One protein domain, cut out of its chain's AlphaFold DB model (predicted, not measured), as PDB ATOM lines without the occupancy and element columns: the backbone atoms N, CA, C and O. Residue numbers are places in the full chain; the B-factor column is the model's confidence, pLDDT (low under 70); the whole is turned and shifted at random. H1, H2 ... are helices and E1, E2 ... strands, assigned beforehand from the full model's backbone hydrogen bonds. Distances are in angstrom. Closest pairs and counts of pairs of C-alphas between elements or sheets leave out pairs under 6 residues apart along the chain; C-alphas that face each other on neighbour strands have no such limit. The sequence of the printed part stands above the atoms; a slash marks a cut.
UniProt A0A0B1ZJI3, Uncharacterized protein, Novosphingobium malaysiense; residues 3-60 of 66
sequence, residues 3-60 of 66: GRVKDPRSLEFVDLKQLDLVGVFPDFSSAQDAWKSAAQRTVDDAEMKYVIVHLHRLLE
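This is residues 3 to 60 of the 66 residues of an uncharacterized protein of Novosphingobium malaysiense (UniProt A0A0B1ZJI3). This model has little regular structure: a long loop stretch, residues 3 to 27, leads into one main helix, H1, after which the chain folds back through the short strand E1 to a small helix, H2, away from both. The printed part has 58 residues, with two named helices and one named strand in the order H1, E1, H2. It is mostly helix by class, but the named elements hold only 21 residues. It is only just compact, close to loose, with a radius of gyration of the C-alphas of 12.1 A and spans of 29 by 24 by 20 A.

H1, residues 28 to 40, begins at C-alpha 28 (168.684, 180.337, 184.384) and is 17.7 A long. E1 is residues 48 to 50. H2, residues 55 to 59, ends at C-alpha 59 (169.411, 171.479, 170.153).

The closest C-alphas of H1 and E1, those of Ala 39 and Tyr 50, are 5.8 A apart. E1 pairs with no named strand, but residues 3 to 4 pair antiparallel with its residues 48 to 49. H2 is apart from H1 and E1. In H1 and H2 every O i to N i+4 pair is within hydrogen-bond range.

The C-alphas farthest apart, of Asp 44 and Glu 60, are 36.5 A apart. The printed part has no cut, the link from H1 to E1 is short and that from E1 to H2 tight. No printed residue is under 70 in pLDDT.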
ATOM      1  N   GLY A   3     152.719 184.341 176.044       95.56
ATOM      2  CA  GLY A   3     151.572 184.610 175.186       95.56
ATOM      3  C   GLY A   3     150.275 184.136 175.823       95.56
ATOM      4  O   GLY A   3     150.287 183.534 176.900       95.56
ATOM      5  N   ARG A   4     149.155 184.395 175.140       95.12
ATOM      6  CA  ARG A   4     147.842 183.933 175.597       95.12
ATOM      7  C   ARG A   4     147.677 182.432 175.406       95.12
ATOM      8  O   ARG A   4     147.991 181.914 174.333       95.12
ATOM      9  N   VAL A   5     147.158 181.753 176.422       96.19
ATOM     10  CA  VAL A   5     146.820 180.325 176.405       96.19
ATOM     11  C   VAL A   5     145.312 180.112 176.314       96.19
ATOM     12  O   VAL A   5     144.538 180.944 176.770       96.19
ATOM     13  N   LYS A   6     144.891 178.990 175.718       94.88
ATOM     14  CA  LYS A   6     143.465 178.633 175.579       94.88
ATOM     15  C   LYS A   6     142.797 178.281 176.908       94.88
ATOM     16  O   LYS A   6     141.601 178.479 177.074       94.88
ATOM     17  N   ASP A   7     143.572 177.704 177.818       93.06
ATOM     18  CA  ASP A   7     143.162 177.373 179.181       93.06
ATOM     19  C   ASP A   7     144.317 177.767 180.115       93.06
ATOM     20  O   ASP A   7     145.441 177.297 179.880       93.06
ATOM     21  N   PRO A   8     144.079 178.568 181.173       90.12
ATOM     22  CA  PRO A   8     145.097 178.971 182.153       90.12
ATOM     23  C   PRO A   8     145.904 177.804 182.751       90.12
ATOM     24  O   PRO A   8     147.072 177.950 183.135       90.12
ATOM     25  N   ARG A   9     145.301 176.614 182.819       91.81
ATOM     26  CA  ARG A   9     145.900 175.383 183.354       91.81
ATOM     27  C   ARG A   9     146.769 174.655 182.331       91.81
ATOM     28  O   ARG A   9     147.606 173.846 182.723       91.81
ATOM     29  N   SER A  10     146.612 174.953 181.046       91.19
ATOM     30  CA  SER A  10     147.369 174.341 179.952       91.19
ATOM     31  C   SER A  10     148.635 175.136 179.595       91.19
ATOM     32  O   SER A  10     148.930 176.187 180.174       91.19
ATOM     33  N   LEU A  11     149.403 174.616 178.636       90.75
ATOM     34  CA  LEU A  11     150.491 175.322 177.948       90.75
ATOM     35  C   LEU A  11     150.187 175.485 176.447       90.75
ATOM     36  O   LEU A  11     151.098 175.624 175.636       90.75
ATOM     37  N   GLU A  12     148.908 175.426 176.064       93.75
ATOM     38  CA  GLU A  12     148.497 175.551 174.669       93.75
ATOM     39  C   GLU A  12     148.249 177.022 174.322       93.75
ATOM     40  O   GLU A  12     147.246 177.613 174.726       93.75
ATOM     41  N   PHE A  13     149.177 177.616 173.573       94.50
ATOM     42  CA  PHE A  13     149.081 179.007 173.140       94.50
ATOM     43  C   PHE A  13     148.036 179.184 172.032       94.50
ATOM     44  O   PHE A  13     147.937 178.368 171.115       94.50
ATOM     45  N   VAL A  14     147.266 180.271 172.113       94.88
ATOM     46  CA  VAL A  14     146.183 180.590 171.168       94.88
ATOM     47  C   VAL A  14     146.738 180.939 169.785       94.88
ATOM     48  O   VAL A  14     146.215 180.468 168.777       94.88
ATOM     49  N   ASP A  15     147.798 181.750 169.737       93.62
ATOM     50  CA  ASP A  15     148.427 182.206 168.498       93.62
ATOM     51  C   ASP A  15     149.954 182.186 168.626       93.62
ATOM     52  O   ASP A  15     150.548 182.952 169.385       93.62
ATOM     53  N   LEU A  16     150.595 181.316 167.843       92.94
ATOM     54  CA  LEU A  16     152.050 181.169 167.819       92.94
ATOM     55  C   LEU A  16     152.763 182.366 167.172       92.94
ATOM     56  O   LEU A  16     153.940 182.590 167.440       92.94
ATOM     57  N   LYS A  17     152.076 183.145 166.326       93.44
ATOM     58  CA  LYS A  17     152.649 184.337 165.679       93.44
ATOM     59  C   LYS A  17     152.691 185.544 166.614       93.44
ATOM     60  O   LYS A  17     153.460 186.464 166.363       93.44
ATOM     61  N   GLN A  18     151.876 185.537 167.669       92.06
ATOM     62  CA  GLN A  18     151.813 186.592 168.686       92.06
ATOM     63  C   GLN A  18     152.595 186.243 169.957       92.06
ATOM     64  O   GLN A  18     152.391 186.864 170.998       92.06
ATOM     65  N   LEU A  19     153.480 185.244 169.898       93.19
ATOM     66  CA  LEU A  19     154.339 184.921 171.029       93.19
ATOM     67  C   LEU A  19     155.307 186.071 171.313       93.19
ATOM     68  O   LEU A  19     156.034 186.538 170.440       93.19
ATOM     69  N   ASP A  20     155.340 186.472 172.576       93.81
ATOM     70  CA  ASP A  20     156.269 187.453 173.104       93.81
ATOM     71  C   ASP A  20     157.600 186.778 173.468       93.81
ATOM     72  O   ASP A  20     157.698 185.949 174.388       93.81
ATOM     73  N   LEU A  21     158.654 187.127 172.730       93.56
ATOM     74  CA  LEU A  21     160.010 186.673 173.002       93.56
ATOM     75  C   LEU A  21     160.749 187.701 173.867       93.56
ATOM     76  O   LEU A  21     161.378 188.623 173.365       93.56
ATOM     77  N   VAL A  22     160.723 187.472 175.181       94.19
ATOM     78  CA  VAL A  22     161.394 188.325 176.180       94.19
ATOM     79  C   VAL A  22     162.912 188.433 175.958       94.19
ATOM     80  O   VAL A  22     163.496 189.486 176.194       94.19
ATOM     81  N   GLY A  23     163.563 187.350 175.525       94.38
ATOM     82  CA  GLY A  23     165.006 187.317 175.283       94.38
ATOM     83  C   GLY A  23     165.594 185.908 175.336       94.38
ATOM     84  O   GLY A  23     164.889 184.938 175.630       94.38
ATOM     85  N   VAL A  24     166.896 185.818 175.058       94.44
ATOM     86  CA  VAL A  24     167.716 184.607 175.188       94.44
ATOM     87  C   VAL A  24     168.872 184.932 176.126       94.44
ATOM     88  O   VAL A  24     169.541 185.949 175.953       94.44
ATOM     89  N   PHE A  25     169.083 184.077 177.120       94.06
ATOM     90  CA  PHE A  25     170.005 184.321 178.224       94.06
ATOM     91  C   PHE A  25     170.955 183.129 178.398       94.06
ATOM     92  O   PHE A  25     170.564 182.003 178.076       94.06
ATOM     93  N   PRO A  26     172.190 183.356 178.881       92.56
ATOM     94  CA  PRO A  26     173.192 182.300 179.014       92.56
ATOM     95  C   PRO A  26     172.937 181.359 180.200       92.56
ATOM     96  O   PRO A  26     173.454 180.246 180.209       92.56
ATOM     97  N   ASP A  27     172.151 181.783 181.192       92.06
ATOM     98  CA  ASP A  27     171.905 181.036 182.424       92.06
ATOM     99  C   ASP A  27     170.456 181.199 182.920       92.06
ATOM    100  O   ASP A  27     169.709 182.081 182.488       92.06
ATOM    101  N   PHE A  28     170.042 180.320 183.839       91.88
ATOM    102  CA  PHE A  28     168.684 180.337 184.384       91.88
ATOM    103  C   PHE A  28     168.410 181.551 185.282       91.88
ATOM    104  O   PHE A  28     167.283 182.038 185.282       91.88
ATOM    105  N   SER A  29     169.400 182.056 186.025       95.38
ATOM    106  CA  SER A  29     169.200 183.178 186.952       95.38
ATOM    107  C   SER A  29     168.833 184.446 186.187       95.38
ATOM    108  O   SER A  29     167.818 185.075 186.482       95.38
ATOM    109  N   SER A  30     169.605 184.781 185.152       95.81
ATOM    110  CA  SER A  30     169.330 185.944 184.305       95.81
ATOM    111  C   SER A  30     168.011 185.800 183.534       95.81
ATOM    112  O   SER A  30     167.246 186.764 183.425       95.81
ATOM    113  N   ALA A  31     167.677 184.588 183.074       95.88
ATOM    114  CA  ALA A  31     166.377 184.303 182.465       95.88
ATOM    115  C   ALA A  31     165.206 184.459 183.450       95.88
ATOM    116  O   ALA A  31     164.146 184.965 183.069       95.88
ATOM    117  N   GLN A  32     165.376 184.031 184.705       95.88
ATOM    118  CA  GLN A  32     164.355 184.102 185.747       95.88
ATOM    119  C   GLN A  32     164.013 185.548 186.107       95.88
ATOM    120  O   GLN A  32     162.829 185.872 186.231       95.88
ATOM    121  N   ASP A  33     165.008 186.425 186.212       96.38
ATOM    122  CA  ASP A  33     164.787 187.846 186.495       96.38
ATOM    123  C   ASP A  33     163.980 188.525 185.378       96.38
ATOM    124  O   ASP A  33     162.986 189.216 185.640       96.38
ATOM    125  N   ALA A  34     164.345 188.266 184.119       95.94
ATOM    126  CA  ALA A  34     163.625 188.788 182.960       95.94
ATOM    127  C   ALA A  34     162.194 188.227 182.869       95.94
ATOM    128  O   ALA A  34     161.238 188.978 182.653       95.94
ATOM    129  N   TRP A  35     162.030 186.918 183.081       95.88
ATOM    130  CA  TRP A  35     160.727 186.253 183.119       95.88
ATOM    131  C   TRP A  35     159.823 186.836 184.203       95.88
ATOM    132  O   TRP A  35     158.663 187.140 183.926       95.88
ATOM    133  N   LYS A  36     160.348 187.042 185.414       95.50
ATOM    134  CA  LYS A  36     159.589 187.597 186.538       95.50
ATOM    135  C   LYS A  36     159.069 188.991 186.209       95.50
ATOM    136  O   LYS A  36     157.895 189.264 186.443       95.50
ATOM    137  N   SER A  37     159.910 189.847 185.627       95.12
ATOM    138  CA  SER A  37     159.489 191.186 185.203       95.12
ATOM    139  C   SER A  37     158.398 191.134 184.129       95.12
ATOM    140  O   SER A  37     157.420 191.871 184.230       95.12
ATOM    141  N   ALA A  38     158.531 190.260 183.125       93.69
ATOM    142  CA  ALA A  38     157.537 190.116 182.060       93.69
ATOM    143  C   ALA A  38     156.198 189.572 182.586       93.69
ATOM    144  O   ALA A  38     155.153 190.164 182.330       93.69
ATOM    145  N   ALA A  39     156.233 188.508 183.393       93.44
ATOM    146  CA  ALA A  39     155.040 187.882 183.959       93.44
ATOM    147  C   ALA A  39     154.282 188.817 184.915       93.44
ATOM    148  O   ALA A  39     153.055 188.845 184.914       93.44
ATOM    149  N   GLN A  40     154.996 189.620 185.710       94.50
ATOM    150  CA  GLN A  40     154.370 190.575 186.630       94.50
ATOM    151  C   GLN A  40     153.592 191.687 185.914       94.50
ATOM    152  O   GLN A  40     152.642 192.212 186.486       94.50
ATOM    153  N   ARG A  41     153.949 192.039 184.669       92.94
ATOM    154  CA  ARG A  41     153.225 193.061 183.887       92.94
ATOM    155  C   ARG A  41     151.829 192.614 183.465       92.94
ATOM    156  O   ARG A  41     151.006 193.464 183.148       92.94
ATOM    157  N   THR A  42     151.576 191.307 183.436       91.62
ATOM    158  CA  THR A  42     150.321 190.721 182.951       91.62
ATOM    159  C   THR A  42     149.614 189.911 184.033       91.62
ATOM    160  O   THR A  42     148.857 189.005 183.711       91.62
ATOM    161  N   VAL A  43     149.869 190.201 185.315       90.44
ATOM    162  CA  VAL A  43     149.331 189.419 186.444       90.44
ATOM    163  C   VAL A  43     147.798 189.396 186.493       90.44
ATOM    164  O   VAL A  43     147.219 188.422 186.969       90.44
ATOM    165  N   ASP A  44     147.150 190.438 185.968       92.25
ATOM    166  CA  ASP A  44     145.690 190.555 185.924       92.25
ATOM    167  C   ASP A  44     145.049 189.773 184.762       92.25
ATOM    168  O   ASP A  44     143.835 189.568 184.751       92.25
ATOM    169  N   ASP A  45     145.842 189.320 183.784       91.38
ATOM    170  CA  ASP A  45     145.366 188.522 182.654       91.38
ATOM    171  C   ASP A  45     145.624 187.033 182.923       91.38
ATOM    172  O   ASP A  45     146.739 186.529 182.786       91.38
ATOM    173  N   ALA A  46     144.563 186.316 183.302       89.62
ATOM    174  CA  ALA A  46     144.627 184.893 183.630       89.62
ATOM    175  C   ALA A  46     145.025 184.001 182.440       89.62
ATOM    176  O   ALA A  46     145.462 182.866 182.646       89.62
ATOM    177  N   GLU A  47     144.862 184.484 181.208       93.31
ATOM    178  CA  GLU A  47     145.222 183.751 179.998       93.31
ATOM    179  C   GLU A  47     146.648 184.072 179.543       93.31
ATOM    180  O   GLU A  47     147.185 183.355 178.703       93.31
ATOM    181  N   MET A  48     147.310 185.092 180.092       95.31
ATOM    182  CA  MET A  48     148.704 185.390 179.769       95.31
ATOM    183  C   MET A  48     149.663 184.509 180.561       95.31
ATOM    184  O   MET A  48     149.707 184.526 181.791       95.31
ATOM    185  N   LYS A  49     150.502 183.757 179.841       94.56
ATOM    186  CA  LYS A  49     151.471 182.843 180.449       94.56
ATOM    187  C   LYS A  49     152.864 183.070 179.897       94.56
ATOM    188  O   LYS A  49     153.068 183.077 178.687       94.56
ATOM    189  N   TYR A  50     153.833 183.187 180.799       95.50
ATOM    190  CA  TYR A  50     155.253 183.256 180.474       95.50
ATOM    191  C   TYR A  50     155.974 182.010 180.985       95.50
ATOM    192  O   TYR A  50     155.765 181.584 182.121       95.50
ATOM    193  N   VAL A  51     156.856 181.455 180.159       94.06
ATOM    194  CA  VAL A  51     157.674 180.276 180.459       94.06
ATOM    195  C   VAL A  51     159.137 180.507 180.083       94.06
ATOM    196  O   VAL A  51     159.463 181.258 179.151       94.06
ATOM    197  N   ILE A  52     160.020 179.835 180.817       94.38
ATOM    198  CA  ILE A  52     161.451 179.730 180.524       94.38
ATOM    199  C   ILE A  52     161.669 178.379 179.847       94.38
ATOM    200  O   ILE A  52     161.174 177.360 180.325       94.38
ATOM    201  N   VAL A  53     162.383 178.376 178.723       91.75
ATOM    202  CA  VAL A  53     162.675 177.167 177.947       91.75
ATOM    203  C   VAL A  53     164.183 176.982 177.879       91.75
ATOM    204  O   VAL A  53     164.915 177.917 177.558       91.75
ATOM    205  N   HIS A  54     164.643 175.767 178.159       89.06
ATOM    206  CA  HIS A  54     166.045 175.389 178.032       89.06
ATOM    207  C   HIS A  54     166.349 175.015 176.577       89.06
ATOM    208  O   HIS A  54     165.999 173.927 176.126       89.06
ATOM    209  N   LEU A  55     166.999 175.918 175.837       86.12
ATOM    210  CA  LEU A  55     167.329 175.714 174.418       86.12
ATOM    211  C   LEU A  55     168.273 174.527 174.181       86.12
ATOM    212  O   LEU A  55     168.129 173.843 173.174       86.12
ATOM    213  N   HIS A  56     169.193 174.246 175.109       81.75
ATOM    214  CA  HIS A  56     170.136 173.132 174.964       81.75
ATOM    215  C   HIS A  56     169.420 171.780 174.828       81.75
ATOM    216  O   HIS A  56     169.802 170.982 173.985       81.75
ATOM    217  N   ARG A  57     168.307 171.564 175.546       81.06
ATOM    218  CA  ARG A  57     167.514 170.325 175.436       81.06
ATOM    219  C   ARG A  57     166.855 170.146 174.068       81.06
ATOM    220  O   ARG A  57     166.513 169.030 173.698       81.06
ATOM    221  N   LEU A  58     166.629 171.239 173.339       80.94
ATOM    222  CA  LEU A  58     166.052 171.206 171.993       80.94
ATOM    223  C   LEU A  58     167.117 170.988 170.917       80.94
ATOM    224  O   LEU A  58     166.832 170.357 169.904       80.94
ATOM    225  N   LEU A  59     168.314 171.544 171.120       82.12
ATOM    226  CA  LEU A  59     169.411 171.479 170.153       82.12
ATOM    227  C   LEU A  59     170.210 170.179 170.279       82.12
ATOM    228  O   LEU A  59     170.609 169.606 169.271       82.12
ATOM    229  N   GLU A  60     170.410 169.705 171.506       82.06
ATOM    230  CA  GLU A  60     171.227 168.536 171.828       82.06
ATOM    231  C   GLU A  60     170.464 167.636 172.816       82.06
ATOM    232  O   GLU A  60     170.802 167.562 173.996       82.06
TER     233      GLU A  60